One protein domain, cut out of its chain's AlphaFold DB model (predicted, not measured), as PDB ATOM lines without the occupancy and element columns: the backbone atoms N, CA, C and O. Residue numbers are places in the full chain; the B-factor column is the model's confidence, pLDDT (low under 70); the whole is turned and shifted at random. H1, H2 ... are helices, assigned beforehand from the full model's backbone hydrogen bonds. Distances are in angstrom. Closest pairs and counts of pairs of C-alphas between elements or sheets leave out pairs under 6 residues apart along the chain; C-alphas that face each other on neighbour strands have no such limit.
ATOM      1  N   ASN A  64     121.829 286.292 217.988       68.44
ATOM      2  CA  ASN A  64     120.732 285.656 217.249       68.44
ATOM      3  C   ASN A  64     120.311 286.498 216.026       68.44
ATOM      4  O   ASN A  64     119.913 285.960 214.997       68.44
ATOM      5  N   GLN A  65     120.460 287.827 216.097       79.00
ATOM      6  CA  GLN A  65     120.156 288.716 214.970       79.00
ATOM      7  C   GLN A  65     121.200 288.620 213.853       79.00
ATOM      8  O   GLN A  65     120.822 288.540 212.687       79.00
ATOM      9  N   GLU A  66     122.493 288.579 214.191       82.88
ATOM     10  CA  GLU A  66     123.573 288.436 213.201       82.88
ATOM     11  C   GLU A  66     123.493 287.094 212.458       82.88
ATOM     12  O   GLU A  66     123.642 287.046 211.232       82.88
ATOM     13  N   PHE A  67     123.185 286.007 213.178       88.44
ATOM     14  CA  PHE A  67     122.938 284.701 212.569       88.44
ATOM     15  C   PHE A  67     121.768 284.755 211.579       88.44
ATOM     16  O   PHE A  67     121.923 284.347 210.428       88.44
ATOM     17  N   LEU A  68     120.615 285.296 211.997       89.50
ATOM     18  CA  LEU A  68     119.429 285.405 211.142       89.50
ATOM     19  C   LEU A  68     119.699 286.252 209.891       89.50
ATOM     20  O   LEU A  68     119.322 285.852 208.793       89.50
ATOM     21  N   GLN A  69     120.400 287.380 210.028       90.38
ATOM     22  CA  GLN A  69     120.782 288.227 208.892       90.38
ATOM     23  C   GLN A  69     121.702 287.492 207.909       90.38
ATOM     24  O   GLN A  69     121.483 287.537 206.695       90.38
ATOM     25  N   THR A  70     122.707 286.779 208.421       92.69
ATOM     26  CA  THR A  70     123.629 285.984 207.593       92.69
ATOM     27  C   THR A  70     122.887 284.846 206.893       92.69
ATOM     28  O   THR A  70     123.087 284.603 205.705       92.69
ATOM     29  N   TYR A  71     121.969 284.183 207.594       93.88
ATOM     30  CA  TYR A  71     121.167 283.097 207.043       93.88
ATOM     31  C   TYR A  71     120.226 283.567 205.923       93.88
ATOM     32  O   TYR A  71     120.165 282.936 204.865       93.88
ATOM     33  N   GLU A  72     119.543 284.703 206.096       94.81
ATOM     34  CA  GLU A  72     118.733 285.305 205.027       94.81
ATOM     35  C   GLU A  72     119.594 285.749 203.836       94.81
ATOM     36  O   GLU A  72     119.211 285.548 202.682       94.81
ATOM     37  N   THR A  73     120.804 286.245 204.100       96.06
ATOM     38  CA  THR A  73     121.785 286.570 203.055       96.06
ATOM     39  C   THR A  73     122.164 285.333 202.234       96.06
ATOM     40  O   THR A  73     122.157 285.375 201.003       96.06
ATOM     41  N   VAL A  74     122.433 284.194 202.885       96.19
ATOM     42  CA  VAL A  74     122.722 282.924 202.195       96.19
ATOM     43  C   VAL A  74     121.545 282.486 201.326       96.19
ATOM     44  O   VAL A  74     121.752 282.098 200.174       96.19
ATOM     45  N   LYS A  75     120.307 282.576 201.831       95.25
ATOM     46  CA  LYS A  75     119.109 282.252 201.039       95.25
ATOM     47  C   LYS A  75     119.002 283.121 199.791       95.25
ATOM     48  O   LYS A  75     118.731 282.591 198.714       95.25
ATOM     49  N   GLU A  76     119.227 284.427 199.919       95.31
ATOM     50  CA  GLU A  76     119.200 285.347 198.781       95.31
ATOM     51  C   GLU A  76     120.290 284.995 197.761       95.31
ATOM     52  O   GLU A  76     119.993 284.834 196.579       95.31
ATOM     53  N   LEU A  77     121.529 284.777 198.206       96.38
ATOM     54  CA  LEU A  77     122.652 284.427 197.331       96.38
ATOM     55  C   LEU A  77     122.436 283.111 196.569       96.38
ATOM     56  O   LEU A  77     122.812 283.015 195.395       96.38
ATOM     57  N   LYS A  78     121.816 282.110 197.212       93.75
ATOM     58  CA  LYS A  78     121.409 280.846 196.575       93.75
ATOM     59  C   LYS A  78     120.287 281.069 195.562       93.75
ATOM     60  O   LYS A  78     120.397 280.623 194.421       93.75
ATOM     61  N   LYS A  79     119.244 281.814 195.943       90.56
ATOM     62  CA  LYS A  79     118.109 282.162 195.070       90.56
ATOM     63  C   LYS A  79     118.564 282.906 193.812       90.56
ATOM     64  O   LYS A  79     118.118 282.602 192.709       90.56
ATOM     65  N   GLU A  80     119.481 283.852 193.975       91.69
ATOM     66  CA  GLU A  80     120.062 284.661 192.901       91.69
ATOM     67  C   GLU A  80     121.177 283.928 192.130       91.69
ATOM     68  O   GLU A  80     121.764 284.485 191.201       91.69
ATOM     69  N   LYS A  81     121.460 282.661 192.479       91.88
ATOM     70  CA  LYS A  81     122.462 281.789 191.841       91.88
ATOM     71  C   LYS A  81     123.872 282.400 191.814       91.88
ATOM     72  O   LYS A  81     124.671 282.058 190.933       91.88
ATOM     73  N   VAL A  82     124.171 283.301 192.756       94.62
ATOM     74  CA  VAL A  82     125.478 283.965 192.904       94.62
ATOM     75  C   VAL A  82     126.507 282.967 193.409       94.62
ATOM     76  O   VAL A  82     127.609 282.898 192.868       94.62
ATOM     77  N   ILE A  83     126.125 282.173 194.412       91.88
ATOM     78  CA  ILE A  83     126.931 281.058 194.907       91.88
ATOM     79  C   ILE A  83     126.702 279.849 193.973       91.88
ATOM     80  O   ILE A  83     125.549 279.501 193.715       91.88
ATOM     81  N   PRO A  84     127.766 279.234 193.431       87.44
ATOM     82  CA  PRO A  84     127.715 277.953 192.730       87.44
ATOM     83  C   PRO A  84     127.188 276.831 193.634       87.44
ATOM     84  O   PRO A  84     127.464 276.826 194.835       87.44
ATOM     85  N   GLU A  85     126.449 275.877 193.070       83.75
ATOM     86  CA  GLU A  85     125.843 274.765 193.826       83.75
ATOM     87  C   GLU A  85     126.897 273.927 194.562       83.75
ATOM     88  O   GLU A  85     126.659 273.442 195.667       83.75
ATOM     89  N   GLU A  86     128.102 273.855 194.000       81.00
ATOM     90  CA  GLU A  86     129.273 273.179 194.553       81.00
ATOM     91  C   GLU A  86     129.686 273.723 195.933       81.00
ATOM     92  O   GLU A  86     130.291 273.005 196.724       81.00
ATOM     93  N   LEU A  87     129.329 274.971 196.260       87.56
ATOM     94  CA  LEU A  87     129.633 275.616 197.542       87.56
ATOM     95  C   LEU A  87     128.446 275.620 198.517       87.56
ATOM     96  O   LEU A  87     128.551 276.188 199.605       87.56
ATOM     97  N   PHE A  88     127.310 275.001 198.171       89.12
ATOM     98  CA  PHE A  88     126.104 275.057 199.005       89.12
ATOM     99  C   PHE A  88     126.283 274.394 200.364       89.12
ATOM    100  O   PHE A  88     125.814 274.966 201.345       89.12
ATOM    101  N   ALA A  89     126.962 273.245 200.415       85.94
ATOM    102  CA  ALA A  89     127.255 272.545 201.663       85.94
ATOM    103  C   ALA A  89     128.179 273.374 202.567       85.94
ATOM    104  O   ALA A  89     127.956 273.455 203.770       85.94
ATOM    105  N   PHE A  90     129.169 274.056 201.979       88.94
ATOM    106  CA  PHE A  90     130.088 274.912 202.724       88.94
ATOM    107  C   PHE A  90     129.376 276.093 203.394       88.94
ATOM    108  O   PHE A  90     129.763 276.485 204.488       88.94
ATOM    109  N   VAL A  91     128.340 276.665 202.773       92.00
ATOM    110  CA  VAL A  91     127.599 277.807 203.342       92.00
ATOM    111  C   VAL A  91     126.413 277.409 204.223       92.00
ATOM    112  O   VAL A  91     125.624 278.277 204.589       92.00
ATOM    113  N   GLU A  92     126.252 276.129 204.556       91.88
ATOM    114  CA  GLU A  92     125.304 275.724 205.595       91.88
ATOM    115  C   GLU A  92     125.880 276.013 206.992       91.88
ATOM    116  O   GLU A  92     127.079 275.822 207.219       91.88
ATOM    117  N   PRO A  93     125.058 276.478 207.947       92.25
ATOM    118  CA  PRO A  93     125.525 276.728 209.301       92.25
ATOM    119  C   PRO A  93     125.927 275.418 209.986       92.25
ATOM    120  O   PRO A  93     125.254 274.393 209.847       92.25
ATOM    121  N   VAL A  94     127.006 275.471 210.759       90.44
ATOM    122  CA  VAL A  94     127.482 274.348 211.571       90.44
ATOM    123  C   VAL A  94     126.808 274.363 212.939       90.44
ATOM    124  O   VAL A  94     126.296 275.391 213.376       90.44
ATOM    125  N   VAL A  95     126.791 273.217 213.613       89.94
ATOM    126  CA  VAL A  95     126.325 273.113 215.000       89.94
ATOM    127  C   VAL A  95     127.546 273.181 215.909       89.94
ATOM    128  O   VAL A  95     128.478 272.399 215.726       89.94
ATOM    129  N   ASN A  96     127.558 274.123 216.849       85.62
ATOM    130  CA  ASN A  96     128.640 274.259 217.822       85.62
ATOM    131  C   ASN A  96     128.501 273.256 218.981       85.62
ATOM    132  O   ASN A  96     127.503 272.542 219.090       85.62
ATOM    133  N   ASP A  97     129.489 273.230 219.878       86.25
ATOM    134  CA  ASP A  97     129.508 272.323 221.037       86.25
ATOM    135  C   ASP A  97     128.304 272.511 221.983       86.25
ATOM    136  O   ASP A  97     127.963 271.608 222.746       86.25
ATOM    137  N   ALA A  98     127.634 273.667 221.923       85.12
ATOM    138  CA  ALA A  98     126.421 273.965 222.682       85.12
ATOM    139  C   ALA A  98     125.125 273.528 221.966       85.12
ATOM    140  O   ALA A  98     124.031 273.732 222.494       85.12
ATOM    141  N   GLY A  99     125.218 272.927 220.775       84.38
ATOM    142  CA  GLY A  99     124.065 272.531 219.966       84.38
ATOM    143  C   GLY A  99     123.415 273.686 219.195       84.38
ATOM    144  O   GLY A  99     122.365 273.496 218.576       84.38
ATOM    145  N   GLU A 100     124.013 274.879 219.209       86.25
ATOM    146  CA  GLU A 100     123.501 276.057 218.512       86.25
ATOM    147  C   GLU A 100     124.045 276.120 217.082       86.25
ATOM    148  O   GLU A 100     125.192 275.761 216.811       86.25
ATOM    149  N   LYS A 101     123.215 276.593 216.146       89.94
ATOM    150  CA  LYS A 101     123.650 276.829 214.767       89.94
ATOM    151  C   LYS A 101     124.440 278.127 214.681       89.94
ATOM    152  O   LYS A 101     123.941 279.175 215.084       89.94
ATOM    153  N   GLU A 102     125.617 278.072 214.078       91.31
ATOM    154  CA  GLU A 102     126.458 279.239 213.841       91.31
ATOM    155  C   GLU A 102     127.178 279.167 212.491       91.31
ATOM    156  O   GLU A 102     127.289 278.111 211.866       91.31
ATOM    157  N   PHE A 103     127.661 280.318 212.033       92.31
ATOM    158  CA  PHE A 103     128.577 280.396 210.903       92.31
ATOM    159  C   PHE A 103     130.000 280.562 211.425       92.31
ATOM    160  O   PHE A 103     130.278 281.426 212.256       92.31
ATOM    161  N   THR A 104     130.919 279.760 210.901       91.88
ATOM    162  CA  THR A 104     132.349 279.918 211.165       91.88
ATOM    163  C   THR A 104     132.861 281.240 210.589       91.88
ATOM    164  O   THR A 104     132.337 281.768 209.606       91.88
ATOM    165  N   ALA A 105     133.969 281.752 211.130       91.38
ATOM    166  CA  ALA A 105     134.588 282.980 210.626       91.38
ATOM    167  C   ALA A 105     134.954 282.907 209.129       91.38
ATOM    168  O   ALA A 105     134.927 283.920 208.428       91.38
ATOM    169  N   LEU A 106     135.308 281.717 208.632       92.69
ATOM    170  CA  LEU A 106     135.617 281.504 207.221       92.69
ATOM    171  C   LEU A 106     134.349 281.540 206.353       92.69
ATOM    172  O   LEU A 106     134.360 282.190 205.306       92.69
ATOM    173  N   GLN A 107     133.254 280.920 206.811       94.38
ATOM    174  CA  GLN A 107     131.945 280.994 206.149       94.38
ATOM    175  C   GLN A 107     131.464 282.441 206.046       94.38
ATOM    176  O   GLN A 107     131.143 282.892 204.950       94.38
ATOM    177  N   THR A 108     131.508 283.204 207.142       94.12
ATOM    178  CA  THR A 108     131.092 284.615 207.145       94.12
ATOM    179  C   THR A 108     131.912 285.450 206.158       94.12
ATOM    180  O   THR A 108     131.344 286.188 205.358       94.12
ATOM    181  N   LYS A 109     133.244 285.276 206.108       95.75
ATOM    182  CA  LYS A 109     134.108 285.981 205.134       95.75
ATOM    183  C   LYS A 109     133.756 285.663 203.679       95.75
ATOM    184  O   LYS A 109     133.823 286.552 202.818       95.75
ATOM    185  N   PHE A 110     133.425 284.408 203.389       95.81
ATOM    186  CA  PHE A 110     132.971 283.996 202.064       95.81
ATOM    187  C   PHE A 110     131.608 284.601 201.724       95.81
ATOM    188  O   PHE A 110     131.482 285.235 200.674       95.81
ATOM    189  N   ILE A 111     130.632 284.487 202.629       96.62
ATOM    190  CA  ILE A 111     129.277 285.031 202.465       96.62
ATOM    191  C   ILE A 111     129.335 286.545 202.227       96.62
ATOM    192  O   ILE A 111     128.754 287.032 201.259       96.62
ATOM    193  N   ASP A 112     130.133 287.281 203.003       95.75
ATOM    194  CA  ASP A 112     130.348 288.721 202.820       95.75
ATOM    195  C   ASP A 112     130.928 289.066 201.444       95.75
ATOM    196  O   ASP A 112     130.580 290.081 200.833       95.75
ATOM    197  N   SER A 113     131.856 288.245 200.949       96.44
ATOM    198  CA  SER A 113     132.488 288.458 199.643       96.44
ATOM    199  C   SER A 113     131.507 288.176 198.504       96.44
ATOM    200  O   SER A 113     131.440 288.956 197.550       96.44
ATOM    201  N   ALA A 114     130.688 287.130 198.635       96.88
ATOM    202  CA  ALA A 114     129.602 286.830 197.710       96.88
ATOM    203  C   ALA A 114     128.516 287.921 197.720       96.88
ATOM    204  O   ALA A 114     128.090 288.364 196.652       96.88
ATOM    205  N   GLN A 115     128.152 288.447 198.892       96.94
ATOM    206  CA  GLN A 115     127.213 289.565 199.027       96.94
ATOM    207  C   GLN A 115     127.747 290.838 198.364       96.94
ATOM    208  O   GLN A 115     127.034 291.509 197.615       96.94
ATOM    209  N   LYS A 116     129.034 291.153 198.565       95.94
ATOM    210  CA  LYS A 116     129.695 292.280 197.885       95.94
ATOM    211  C   LYS A 116     129.673 292.117 196.368       95.94
ATOM    212  O   LYS A 116     129.393 293.090 195.674       95.94
ATOM    213  N   ARG A 117     129.927 290.908 195.849       95.19
ATOM    214  CA  ARG A 117     129.828 290.603 194.411       95.19
ATOM    215  C   ARG A 117     128.410 290.800 193.884       95.19
ATOM    216  O   ARG A 117     128.238 291.426 192.842       95.19
ATOM    217  N   MET A 118     127.410 290.291 194.605       96.38
ATOM    218  CA  MET A 118     126.003 290.434 194.237       96.38
ATOM    219  C   MET A 118     125.606 291.907 194.142       96.38
ATOM    220  O   MET A 118     125.110 292.338 193.103       96.38
ATOM    221  N   ASN A 119     125.871 292.689 195.190       95.44
ATOM    222  CA  ASN A 119     125.542 294.114 195.220       95.44
ATOM    223  C   ASN A 119     126.273 294.879 194.112       95.44
ATOM    224  O   ASN A 119     125.662 295.670 193.404       95.44
ATOM    225  N   TYR A 120     127.548 294.559 193.884       95.00
ATOM    226  CA  TYR A 120     128.328 295.133 192.792       95.00
ATOM    227  C   TYR A 120     127.689 294.892 191.412       95.00
ATOM    228  O   TYR A 120     127.599 295.812 190.601       95.00
ATOM    229  N   TYR A 121     127.192 293.682 191.137       95.19
ATOM    230  CA  TYR A 121     126.482 293.406 189.884       95.19
ATOM    231  C   TYR A 121     125.068 293.980 189.833       95.19
ATOM    232  O   TYR A 121     124.625 294.328 188.742       95.19
ATOM    233  N   LYS A 122     124.367 294.126 190.965       95.00
ATOM    234  CA  LYS A 122     123.077 294.835 191.016       95.00
ATOM    235  C   LYS A 122     123.245 296.312 190.638       95.00
ATOM    236  O   LYS A 122     122.454 296.798 189.829       95.00
ATOM    237  N   ASP A 123     124.294 296.966 191.145       92.81
ATOM    238  CA  ASP A 123     124.638 298.358 190.824       92.81
ATOM    239  C   ASP A 123     124.940 298.521 189.323       92.81
ATOM    240  O   ASP A 123     124.336 299.357 188.650       92.81
ATOM    241  N   ILE A 124     125.812 297.669 188.765       91.69
ATOM    242  CA  ILE A 124     126.145 297.695 187.328       91.69
ATOM    243  C   ILE A 124     124.909 297.403 186.472       91.69
ATOM    244  O   ILE A 124     124.696 298.036 185.440       91.69
ATOM    245  N   ALA A 125     124.075 296.447 186.883       93.38
ATOM    246  CA  ALA A 125     122.862 296.118 186.152       93.38
ATOM    247  C   ALA A 125     121.877 297.293 186.100       93.38
ATOM    248  O   ALA A 125     121.261 297.509 185.058       93.38
ATOM    249  N   GLN A 126     121.757 298.061 187.187       91.94
ATOM    250  CA  GLN A 126     120.917 299.257 187.242       91.94
ATOM    251  C   GLN A 126     121.465 300.373 186.342       91.94
ATOM    252  O   GLN A 126     120.710 301.022 185.616       91.94
ATOM    253  N   GLU A 127     122.785 300.586 186.361       90.12
ATOM    254  CA  GLU A 127     123.450 301.548 185.477       90.12
ATOM    255  C   GLU A 127     123.213 301.208 184.002       90.12
ATOM    256  O   GLU A 127     122.795 302.063 183.215       90.12
ATOM    257  N   LEU A 128     123.440 299.946 183.633       90.50
ATOM    258  CA  LEU A 128     123.293 299.476 182.262       90.50
ATOM    259  C   LEU A 128     121.835 299.501 181.798       90.50
ATOM    260  O   LEU A 128     121.581 299.928 180.674       90.50
ATOM    261  N   GLU A 129     120.871 299.106 182.635       92.25
ATOM    262  CA  GLU A 129     119.443 299.204 182.297       92.25
ATOM    263  C   GLU A 129     119.064 300.639 181.922       92.25
ATOM    264  O   GLU A 129     118.450 300.859 180.873       92.25
ATOM    265  N   LYS A 130     119.493 301.620 182.727       89.31
ATOM    266  CA  LYS A 130     119.261 303.035 182.435       89.31
ATOM    267  C   LYS A 130     119.908 303.454 181.114       89.31
ATOM    268  O   LYS A 130     119.231 304.039 180.274       89.31
ATOM    269  N   ALA A 131     121.179 303.112 180.898       87.25
ATOM    270  CA  ALA A 131     121.875 303.433 179.650       87.25
ATOM    271  C   ALA A 131     121.187 302.808 178.420       87.25
ATOM    272  O   ALA A 131     121.050 303.449 177.378       87.25
ATOM    273  N   GLY A 132     120.704 301.569 178.547       89.75
ATOM    274  CA  GLY A 132     119.943 300.887 177.505       89.75
ATOM    275  C   GLY A 132     118.592 301.547 177.232       89.75
ATOM    276  O   GLY A 132     118.208 301.674 176.072       89.75
ATOM    277  N   ALA A 133     117.878 301.980 178.274       89.25
ATOM    278  CA  ALA A 133     116.611 302.695 178.141       89.25
ATOM    279  C   ALA A 133     116.793 304.065 177.464       89.25
ATOM    280  O   ALA A 133     116.065 304.371 176.520       89.25
ATOM    281  N   ASP A 134     117.804 304.832 177.884       88.44
ATOM    282  CA  ASP A 134     118.119 306.161 177.346       88.44
ATOM    283  C   ASP A 134     118.520 306.103 175.856       88.44
ATOM    284  O   ASP A 134     118.200 307.014 175.090       88.44
TER     285      ASP A 134
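Overview. This is residues 64 to 134 of the 531 residues of an uncharacterized protein of Clostridium sp. CAG:306 (UniProt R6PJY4). A short helix, H1, crosses a long one, H2, near residues 108 to 118, and a long loop, residues 80 to 104, folds back from one to the other. Residues 122 to 134 of H2 stick out as a free arm that adds to the length. The printed part has 71 residues, with two named helices, H1 then H2, and no named strand; the class is all helix. It is loose, with a radius of gyration of the C-alphas of 15.0 A and spans of 56 by 26 by 17 A.

Along the chain. H1, residues 64 to 79, is 22.6 A long and begins at C-alpha 64 (120.732, 285.656, 217.249). H2, residues 105 to 134, is 43.8 A long and ends at C-alpha 134 (118.119, 306.161, 177.346).

Arrangement. H1, with residues 70 to 77 alone, touches residues 108 to 118 of H2; the closest C-alphas, of Val 74 and Ile 111, are 6.9 A apart. They run the same way at a steep tilt of 51 degrees. In both, every O i to N i+4 pair is within hydrogen-bond range. Residues 94 to 95 pair antiparallel with 101 to 102.

Size, cuts and confidence. The farthest C-alphas, of Asp 97 and Asp 134, are 56.4 A apart. The printed part has no cut, and the 25-residue link from H1 to H2 is long. Mean pLDDT of the printed part is 91.1; residue 64 is under 70.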